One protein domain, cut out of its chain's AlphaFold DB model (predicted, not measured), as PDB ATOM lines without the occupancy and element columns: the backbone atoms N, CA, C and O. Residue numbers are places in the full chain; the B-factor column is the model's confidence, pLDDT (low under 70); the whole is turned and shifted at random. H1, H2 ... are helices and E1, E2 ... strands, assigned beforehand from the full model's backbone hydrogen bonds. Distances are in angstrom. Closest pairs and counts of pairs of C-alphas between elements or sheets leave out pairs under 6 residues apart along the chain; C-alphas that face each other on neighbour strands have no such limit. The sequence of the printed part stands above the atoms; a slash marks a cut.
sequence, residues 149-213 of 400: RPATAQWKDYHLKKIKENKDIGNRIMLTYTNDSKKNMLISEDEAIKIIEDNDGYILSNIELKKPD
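Overview. This is residues 149 to 213 of the 400 residues of an uncharacterized protein of Methanobrevibacter sp. 87.7 (UniProt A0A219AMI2). A small three-stranded antiparallel sheet is covered on one face by two helices, H1 and H2, which lie side by side and run opposite ways; the short H3 packs on the first part of H1. The printed part has 65 residues, with three named helices and three named strands in the order H1 E1 E2 H2 H3 E3. The sheet's order is E2 E1 E3, and the class is mixed, helices and strands. The whole is compact, with a radius of gyration of the C-alphas of 11.0 A and spans of 33 by 25 by 16 A.

Arrangement. Inner strand E1, residues 172 to 177, forms a hairpin with edge strand E2, residues 183 to 188; N 175 and O 185 are within hydrogen-bond range at 2.8 A. On its other side is edge strand E3, residues 207 to 210, with N 176 and O 208 at 2.9 A. H1, residues 149 to 166, is on the sheet at a height of 10.5 A, over E1 and E3. H2, residues 189 to 198, is on the sheet at 9.5 A, over E1. H1 touches H2 with residues 156 to 163 alone, at a shallow tilt of 5 degrees; their closest C-alphas, Lys 156 and Ile 196, are 6.0 A apart. H3, residues 201 to 204, touches H1 at residues 149 to 156 alone; the closest C-alphas, Thr 152 and Gly 201, are 4.0 A apart. E2, H2 H3 and E3 make a split strand-helix-strand unit, two strands running the same way with E1 between them, and its crossover is right-handed. In H2 every O i to N i+4 pair is within hydrogen-bond range, in H1 13 of 14; H3 is too short for such a pair.

Along the chain. H1 measures 25.4 A from C-alpha 149 at (81.532, 24.792, 116.906) to C-alpha 166. E1 measures 16.2 A, E2 16.3 A, H2 14.4 A, H3 4.9 A and E3 9.8 A, E3 ending at C-alpha 210 at (97.863, 8.271, 108.922).

Size, cuts and confidence. The C-alphas farthest apart, those of Arg 149 and Ile 169, are 33.6 A apart. The printed part has no cut, and its five links are tight. The mean pLDDT of the printed part is 91.9, with residues 180 to 181 under 70.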
ATOM      1  N   ARG A 149      80.375  24.224 116.193       95.69
ATOM      2  CA  ARG A 149      81.532  24.792 116.906       95.69
ATOM      3  C   ARG A 149      82.182  23.810 117.884       95.69
ATOM      4  O   ARG A 149      83.401  23.645 117.789       95.69
ATOM      5  N   PRO A 150      81.438  23.139 118.792       95.50
ATOM      6  CA  PRO A 150      82.051  22.170 119.697       95.50
ATOM      7  C   PRO A 150      82.660  20.984 118.938       95.50
ATOM      8  O   PRO A 150      83.784  20.591 119.245       95.50
ATOM      9  N   ALA A 151      81.985  20.474 117.901       96.38
ATOM     10  CA  ALA A 151      82.534  19.398 117.078       96.38
ATOM     11  C   ALA A 151      83.828  19.826 116.367       96.38
ATOM     12  O   ALA A 151      84.813  19.093 116.380       96.38
ATOM     13  N   THR A 152      83.850  21.030 115.791       96.88
ATOM     14  CA  THR A 152      85.027  21.591 115.112       96.88
ATOM     15  C   THR A 152      86.214  21.676 116.066       96.88
ATOM     16  O   THR A 152      87.304  21.243 115.711       96.88
ATOM     17  N   ALA A 153      86.012  22.183 117.285       96.69
ATOM     18  CA  ALA A 153      87.077  22.267 118.281       96.69
ATOM     19  C   ALA A 153      87.646  20.880 118.627       96.69
ATOM     20  O   ALA A 153      88.859  20.687 118.592       96.69
ATOM     21  N   GLN A 154      86.781  19.890 118.874       97.00
ATOM     22  CA  GLN A 154      87.232  18.535 119.202       97.00
ATOM     23  C   GLN A 154      87.943  17.841 118.039       97.00
ATOM     24  O   GLN A 154      88.934  17.145 118.262       97.00
ATOM     25  N   TRP A 155      87.481  18.046 116.805       97.25
ATOM     26  CA  TRP A 155      88.171  17.542 115.621       97.25
ATOM     27  C   TRP A 155      89.538  18.186 115.426       97.25
ATOM     28  O   TRP A 155      90.492  17.472 115.129       97.25
ATOM     29  N   LYS A 156      89.658  19.503 115.633       97.25
ATOM     30  CA  LYS A 156      90.948  20.200 115.571       97.25
ATOM     31  C   LYS A 156      91.919  19.641 116.606       97.25
ATOM     32  O   LYS A 156      93.014  19.228 116.238       97.25
ATOM     33  N   ASP A 157      91.499  19.525 117.863       96.56
ATOM     34  CA  ASP A 157      92.333  18.965 118.934       96.56
ATOM     35  C   ASP A 157      92.765  17.521 118.635       96.56
ATOM     36  O   ASP A 157      93.935  17.157 118.801       96.56
ATOM     37  N   TYR A 158      91.828  16.694 118.161       96.69
ATOM     38  CA  TYR A 158      92.102  15.315 117.770       96.69
ATOM     39  C   TYR A 158      93.132  15.239 116.636       96.69
ATOM     40  O   TYR A 158      94.122  14.509 116.745       96.69
ATOM     41  N   HIS A 159      92.933  16.010 115.566       97.19
ATOM     42  CA  HIS A 159      93.810  15.992 114.399       97.19
ATOM     43  C   HIS A 159      95.189  16.564 114.705       97.19
ATOM     44  O   HIS A 159      96.180  15.928 114.367       97.19
ATOM     45  N   LEU A 160      95.289  17.677 115.438       96.44
ATOM     46  CA  LEU A 160      96.575  18.245 115.865       96.44
ATOM     47  C   LEU A 160      97.397  17.257 116.704       96.44
ATOM     48  O   LEU A 160      98.624  17.201 116.592       96.44
ATOM     49  N   LYS A 161      96.737  16.436 117.530       96.31
ATOM     50  CA  LYS A 161      97.399  15.334 118.237       96.31
ATOM     51  C   LYS A 161      97.869  14.248 117.264       96.31
ATOM     52  O   LYS A 161      99.004  13.788 117.376       96.31
ATOM     53  N   LYS A 162      97.032  13.862 116.297       96.06
ATOM     54  CA  LYS A 162      97.371  12.837 115.299       96.06
ATOM     55  C   LYS A 162      98.506  13.240 114.366       96.06
ATOM     56  O   LYS A 162      99.340  12.392 114.078       96.06
ATOM     57  N   ILE A 163      98.596  14.509 113.975       95.81
ATOM     58  CA  ILE A 163      99.722  15.073 113.211       95.81
ATOM     59  C   ILE A 163     101.051  14.752 113.913       95.81
ATOM     60  O   ILE A 163     101.962  14.189 113.308       95.81
ATOM     61  N   LYS A 164     101.132  15.014 115.223       93.75
ATOM     62  CA  LYS A 164     102.346  14.768 116.017       93.75
ATOM     63  C   LYS A 164     102.669  13.282 116.179       93.75
ATOM     64  O   LYS A 164     103.841  12.917 116.201       93.75
ATOM     65  N   GLU A 165     101.650  12.435 116.319       94.81
ATOM     66  CA  GLU A 165     101.809  10.984 116.499       94.81
ATOM     67  C   GLU A 165     102.199  10.259 115.203       94.81
ATOM     68  O   GLU A 165     102.934   9.271 115.249       94.81
ATOM     69  N   ASN A 166     101.709  10.738 114.058       95.19
ATOM     70  CA  ASN A 166     101.742  10.007 112.793       95.19
ATOM     71  C   ASN A 166     102.728  10.571 111.765       95.19
ATOM     72  O   ASN A 166     102.728  10.110 110.630       95.19
ATOM     73  N   LYS A 167     103.583  11.533 112.107       92.56
ATOM     74  CA  LYS A 167     104.568  12.025 111.136       92.56
ATOM     75  C   LYS A 167     105.652  10.998 110.798       92.56
ATOM     76  O   LYS A 167     106.038  10.166 111.626       92.56
ATOM     77  N   ASP A 168     106.130  11.042 109.560       91.06
ATOM     78  CA  ASP A 168     107.292  10.274 109.115       91.06
ATOM     79  C   ASP A 168     108.622  10.985 109.440       91.06
ATOM     80  O   ASP A 168     108.663  12.032 110.090       91.06
ATOM     81  N   ILE A 169     109.733  10.392 108.992       87.25
ATOM     82  CA  ILE A 169     111.094  10.925 109.182       87.25
ATOM     83  C   ILE A 169     111.274  12.276 108.460       87.25
ATOM     84  O   ILE A 169     112.103  13.083 108.872       87.25
ATOM     85  N   GLY A 170     110.484  12.541 107.418       85.75
ATOM     86  CA  GLY A 170     110.489  13.786 106.654       85.75
ATOM     87  C   GLY A 170     109.522  14.855 107.175       85.75
ATOM     88  O   GLY A 170     109.300  15.835 106.471       85.75
ATOM     89  N   ASN A 171     108.931  14.688 108.367       92.12
ATOM     90  CA  ASN A 171     107.854  15.544 108.894       92.12
ATOM     91  C   ASN A 171     106.645  15.658 107.942       92.12
ATOM     92  O   ASN A 171     106.027  16.718 107.818       92.12
ATOM     93  N   ARG A 172     106.305  14.562 107.260       92.50
ATOM     94  CA  ARG A 172     105.129  14.448 106.392       92.50
ATOM     95  C   ARG A 172     104.088  13.539 107.022       92.50
ATOM     96  O   ARG A 172     104.407  12.651 107.815       92.50
ATOM     97  N   ILE A 173     102.838  13.751 106.639       95.06
ATOM     98  CA  ILE A 173     101.678  12.982 107.087       95.06
ATOM     99  C   ILE A 173     100.852  12.606 105.861       95.06
ATOM    100  O   ILE A 173     100.799  13.345 104.878       95.06
ATOM    101  N   MET A 174     100.214  11.440 105.922       93.75
ATOM    102  CA  MET A 174      99.272  11.009 104.901       93.75
ATOM    103  C   MET A 174      97.866  11.418 105.325       93.75
ATOM    104  O   MET A 174      97.365  10.972 106.359       93.75
ATOM    105  N   LEU A 175      97.245  12.278 104.528       93.19
ATOM    106  CA  LEU A 175      95.864  12.700 104.684       93.19
ATOM    107  C   LEU A 175      94.998  11.909 103.705       93.19
ATOM    108  O   LEU A 175      95.201  11.983 102.495       93.19
ATOM    109  N   THR A 176      94.022  11.175 104.233       91.00
ATOM    110  CA  THR A 176      93.035  10.437 103.443       91.00
ATOM    111  C   THR A 176      91.654  11.051 103.647       91.00
ATOM    112  O   THR A 176      91.177  11.143 104.779       91.00
ATOM    113  N   TYR A 177      90.977  11.431 102.564       88.00
ATOM    114  CA  TYR A 177      89.555  11.779 102.630       88.00
ATOM    115  C   TYR A 177      88.706  10.506 102.653       88.00
ATOM    116  O   TYR A 177      88.885   9.622 101.820       88.00
ATOM    117  N   THR A 178      87.777  10.401 103.600       80.25
ATOM    118  CA  THR A 178      86.920   9.217 103.786       80.25
ATOM    119  C   THR A 178      85.579   9.313 103.054       80.25
ATOM    120  O   THR A 178      84.663   8.561 103.377       80.25
ATOM    121  N   ASN A 179      85.422  10.258 102.123       74.50
ATOM    122  CA  ASN A 179      84.223  10.362 101.288       74.50
ATOM    123  C   ASN A 179      84.217   9.279 100.186       74.50
ATOM    124  O   ASN A 179      85.115   8.439 100.127       74.50
ATOM    125  N   ASP A 180      83.193   9.285  99.325       59.31
ATOM    126  CA  ASP A 180      82.953   8.252  98.298       59.31
ATOM    127  C   ASP A 180      84.153   8.006  97.360       59.31
ATOM    128  O   ASP A 180      84.268   6.939  96.756       59.31
ATOM    129  N   SER A 181      85.083   8.961  97.275       66.06
ATOM    130  CA  SER A 181      86.353   8.856  96.562       66.06
ATOM    131  C   SER A 181      87.520   8.950  97.546       66.06
ATOM    132  O   SER A 181      88.057  10.038  97.773       66.06
ATOM    133  N   LYS A 182      87.923   7.814  98.133       74.31
ATOM    134  CA  LYS A 182      89.130   7.767  98.969       74.31
ATOM    135  C   LYS A 182      90.301   8.341  98.188       74.31
ATOM    136  O   LYS A 182      90.670   7.796  97.153       74.31
ATOM    137  N   LYS A 183      90.857   9.434  98.695       81.94
ATOM    138  CA  LYS A 183      91.974  10.130  98.070       81.94
ATOM    139  C   LYS A 183      93.065  10.366  99.089       81.94
ATOM    140  O   LYS A 183      92.791  10.930 100.150       81.94
ATOM    141  N   ASN A 184      94.280   9.989  98.715       87.75
ATOM    142  CA  ASN A 184      95.468  10.159  99.529       87.75
ATOM    143  C   ASN A 184      96.272  11.375  99.103       87.75
ATOM    144  O   ASN A 184      96.481  11.643  97.917       87.75
ATOM    145  N   MET A 185      96.741  12.103 100.107       89.81
ATOM    146  CA  MET A 185      97.616  13.247  99.941       89.81
ATOM    147  C   MET A 185      98.781  13.126 100.915       89.81
ATOM    148  O   MET A 185      98.579  12.981 102.122       89.81
ATOM    149  N   LEU A 186     100.001  13.192 100.393       91.69
ATOM    150  CA  LEU A 186     101.209  13.329 101.199       91.69
ATOM    151  C   LEU A 186     101.504  14.818 101.369       91.69
ATOM    152  O   LEU A 186     101.795  15.518 100.403       91.69
ATOM    153  N   ILE A 187     101.407  15.304 102.602       92.19
ATOM    154  CA  ILE A 187     101.538  16.730 102.927       92.19
ATOM    155  C   ILE A 187     102.530  16.938 104.070       92.19
ATOM    156  O   ILE A 187     102.787  16.020 104.852       92.19
ATOM    157  N   SER A 188     103.108  18.136 104.168       92.50
ATOM    158  CA  SER A 188     103.977  18.490 105.298       92.50
ATOM    159  C   SER A 188     103.173  18.683 106.588       92.50
ATOM    160  O   SER A 188     101.966  18.922 106.552       92.50
ATOM    161  N   GLU A 189     103.852  18.612 107.735       93.75
ATOM    162  CA  GLU A 189     103.280  18.946 109.046       93.75
ATOM    163  C   GLU A 189     102.622  20.338 109.044       93.75
ATOM    164  O   GLU A 189     101.472  20.467 109.460       93.75
ATOM    165  N   ASP A 190     103.297  21.349 108.495       93.25
ATOM    166  CA  ASP A 190     102.782  22.723 108.441       93.25
ATOM    167  C   ASP A 190     101.536  22.852 107.551       93.25
ATOM    168  O   ASP A 190     100.566  23.519 107.916       93.25
ATOM    169  N   GLU A 191     101.528  22.184 106.392       91.81
ATOM    170  CA  GLU A 191     100.367  22.176 105.499       91.81
ATOM    171  C   GLU A 191      99.184  21.447 106.145       91.81
ATOM    172  O   GLU A 191      98.050  21.922 106.071       91.81
ATOM    173  N   ALA A 192      99.444  20.334 106.838       94.44
ATOM    174  CA  ALA A 192      98.421  19.620 107.587       94.44
ATOM    175  C   ALA A 192      97.805  20.519 108.664       94.44
ATOM    176  O   ALA A 192      96.583  20.615 108.735       94.44
ATOM    177  N   ILE A 193      98.621  21.223 109.456       95.62
ATOM    178  CA  ILE A 193      98.132  22.160 110.480       95.62
ATOM    179  C   ILE A 193      97.246  23.232 109.845       95.62
ATOM    180  O   ILE A 193      96.129  23.440 110.313       95.62
ATOM    181  N   LYS A 194      97.684  23.839 108.736       95.12
ATOM    182  CA  LYS A 194      96.899  24.851 108.023       95.12
ATOM    183  C   LYS A 194      95.545  24.312 107.549       95.12
ATOM    184  O   LYS A 194      94.521  24.949 107.773       95.12
ATOM    185  N   ILE A 195      95.511  23.113 106.959       94.00
ATOM    186  CA  ILE A 195      94.253  22.459 106.559       94.00
ATOM    187  C   ILE A 195      93.345  22.259 107.777       94.00
ATOM    188  O   ILE A 195      92.146  22.509 107.691       94.00
ATOM    189  N   ILE A 196      93.888  21.836 108.918       95.88
ATOM    190  CA  ILE A 196      93.086  21.657 110.130       95.88
ATOM    191  C   ILE A 196      92.550  22.995 110.657       95.88
ATOM    192  O   ILE A 196      91.406  23.062 111.105       95.88
ATOM    193  N   GLU A 197      93.339  24.066 110.599       95.06
ATOM    194  CA  GLU A 197      92.949  25.390 111.088       95.06
ATOM    195  C   GLU A 197      91.896  26.072 110.203       95.06
ATOM    196  O   GLU A 197      90.942  26.644 110.743       95.06
ATOM    197  N   ASP A 198      92.018  25.943 108.883       95.19
ATOM    198  CA  ASP A 198      91.161  26.615 107.898       95.19
ATOM    199  C   ASP A 198      89.789  25.935 107.713       95.19
ATOM    200  O   ASP A 198      88.861  26.550 107.186       95.19
ATOM    201  N   ASN A 199      89.630  24.682 108.156       95.06
ATOM    202  CA  ASN A 199      88.420  23.884 107.930       95.06
ATOM    203  C   ASN A 199      87.547  23.702 109.189       95.06
ATOM    204  O   ASN A 199      87.987  23.865 110.333       95.06
ATOM    205  N   ASP A 200      86.277  23.352 108.964       95.38
ATOM    206  CA  ASP A 200      85.266  23.129 110.000       95.38
ATOM    207  C   ASP A 200      84.989  21.639 110.265       95.38
ATOM    208  O   ASP A 200      85.479  20.746 109.573       95.38
ATOM    209  N   GLY A 201      84.168  21.343 111.275       93.19
ATOM    210  CA  GLY A 201      83.829  19.974 111.661       93.19
ATOM    211  C   GLY A 201      83.224  19.116 110.539       93.19
ATOM    212  O   GLY A 201      83.408  17.896 110.556       93.19
ATOM    213  N   TYR A 202      82.553  19.707 109.544       93.19
ATOM    214  CA  TYR A 202      81.998  18.943 108.424       93.19
ATOM    215  C   TYR A 202      83.100  18.367 107.545       93.19
ATOM    216  O   TYR A 202      83.053  17.189 107.187       93.19
ATOM    217  N   ILE A 203      84.125  19.161 107.249       92.69
ATOM    218  CA  ILE A 203      85.271  18.706 106.458       92.69
ATOM    219  C   ILE A 203      86.187  17.836 107.322       92.69
ATOM    220  O   ILE A 203      86.523  16.719 106.932       92.69
ATOM    221  N   LEU A 204      86.521  18.297 108.530       94.75
ATOM    222  CA  LEU A 204      87.463  17.621 109.424       94.75
ATOM    223  C   LEU A 204      87.000  16.229 109.851       94.75
ATOM    224  O   LEU A 204      87.832  15.339 110.022       94.75
ATOM    225  N   SER A 205      85.693  16.009 109.993       94.06
ATOM    226  CA  SER A 205      85.172  14.681 110.316       94.06
ATOM    227  C   SER A 205      85.459  13.663 109.204       94.06
ATOM    228  O   SER A 205      85.611  12.477 109.483       94.06
ATOM    229  N   ASN A 206      85.557  14.106 107.947       93.31
ATOM    230  CA  ASN A 206      85.826  13.266 106.775       93.31
ATOM    231  C   ASN A 206      87.322  13.083 106.476       93.31
ATOM    232  O   ASN A 206      87.667  12.579 105.408       93.31
ATOM    233  N   ILE A 207      88.205  13.521 107.371       93.50
ATOM    234  CA  ILE A 207      89.651  13.424 107.197       93.50
ATOM    235  C   ILE A 207      90.203  12.353 108.134       93.50
ATOM    236  O   ILE A 207      89.892  12.318 109.323       93.50
ATOM    237  N   GLU A 208      91.074  11.504 107.604       93.38
ATOM    238  CA  GLU A 208      91.856  10.546 108.371       93.38
ATOM    239  C   GLU A 208      93.350  10.842 108.191       93.38
ATOM    240  O   GLU A 208      93.850  10.912 107.071       93.38
ATOM    241  N   LEU A 209      94.071  11.018 109.302       94.56
ATOM    242  CA  LEU A 209      95.510  11.280 109.300       94.56
ATOM    243  C   LEU A 209      96.272  10.016 109.688       94.56
ATOM    244  O   LEU A 209      96.157   9.536 110.821       94.56
ATOM    245  N   LYS A 210      97.078   9.499 108.766       93.25
ATOM    246  CA  LYS A 210      97.863   8.271 108.922       93.25
ATOM    247  C   LYS A 210      99.348   8.547 108.813       93.25
ATOM    248  O   LYS A 210      99.787   9.541 108.234       93.25
ATOM    249  N   LYS A 211     100.123   7.607 109.351       94.06
ATOM    250  CA  LYS A 211     101.554   7.583 109.099       94.06
ATOM    251  C   LYS A 211     101.803   7.251 107.631       94.06
ATOM    252  O   LYS A 211     101.217   6.270 107.171       94.06
ATOM    253  N   PRO A 212     102.644   8.021 106.917       93.19
ATOM    254  CA  PRO A 212     103.006   7.690 105.552       93.19
ATOM    255  C   PRO A 212     103.537   6.256 105.441       93.19
ATOM    256  O   PRO A 212     104.550   5.915 106.053       93.19
ATOM    257  N   ASP A 213     102.830   5.421 104.679       92.88
ATOM    258  CA  ASP A 213     103.305   4.116 104.216       92.88
ATOM    259  C   ASP A 213     103.462   4.189 102.700       92.88
ATOM    260  O   ASP A 213     102.495   4.069 101.942       92.88
TER     261      ASP A 213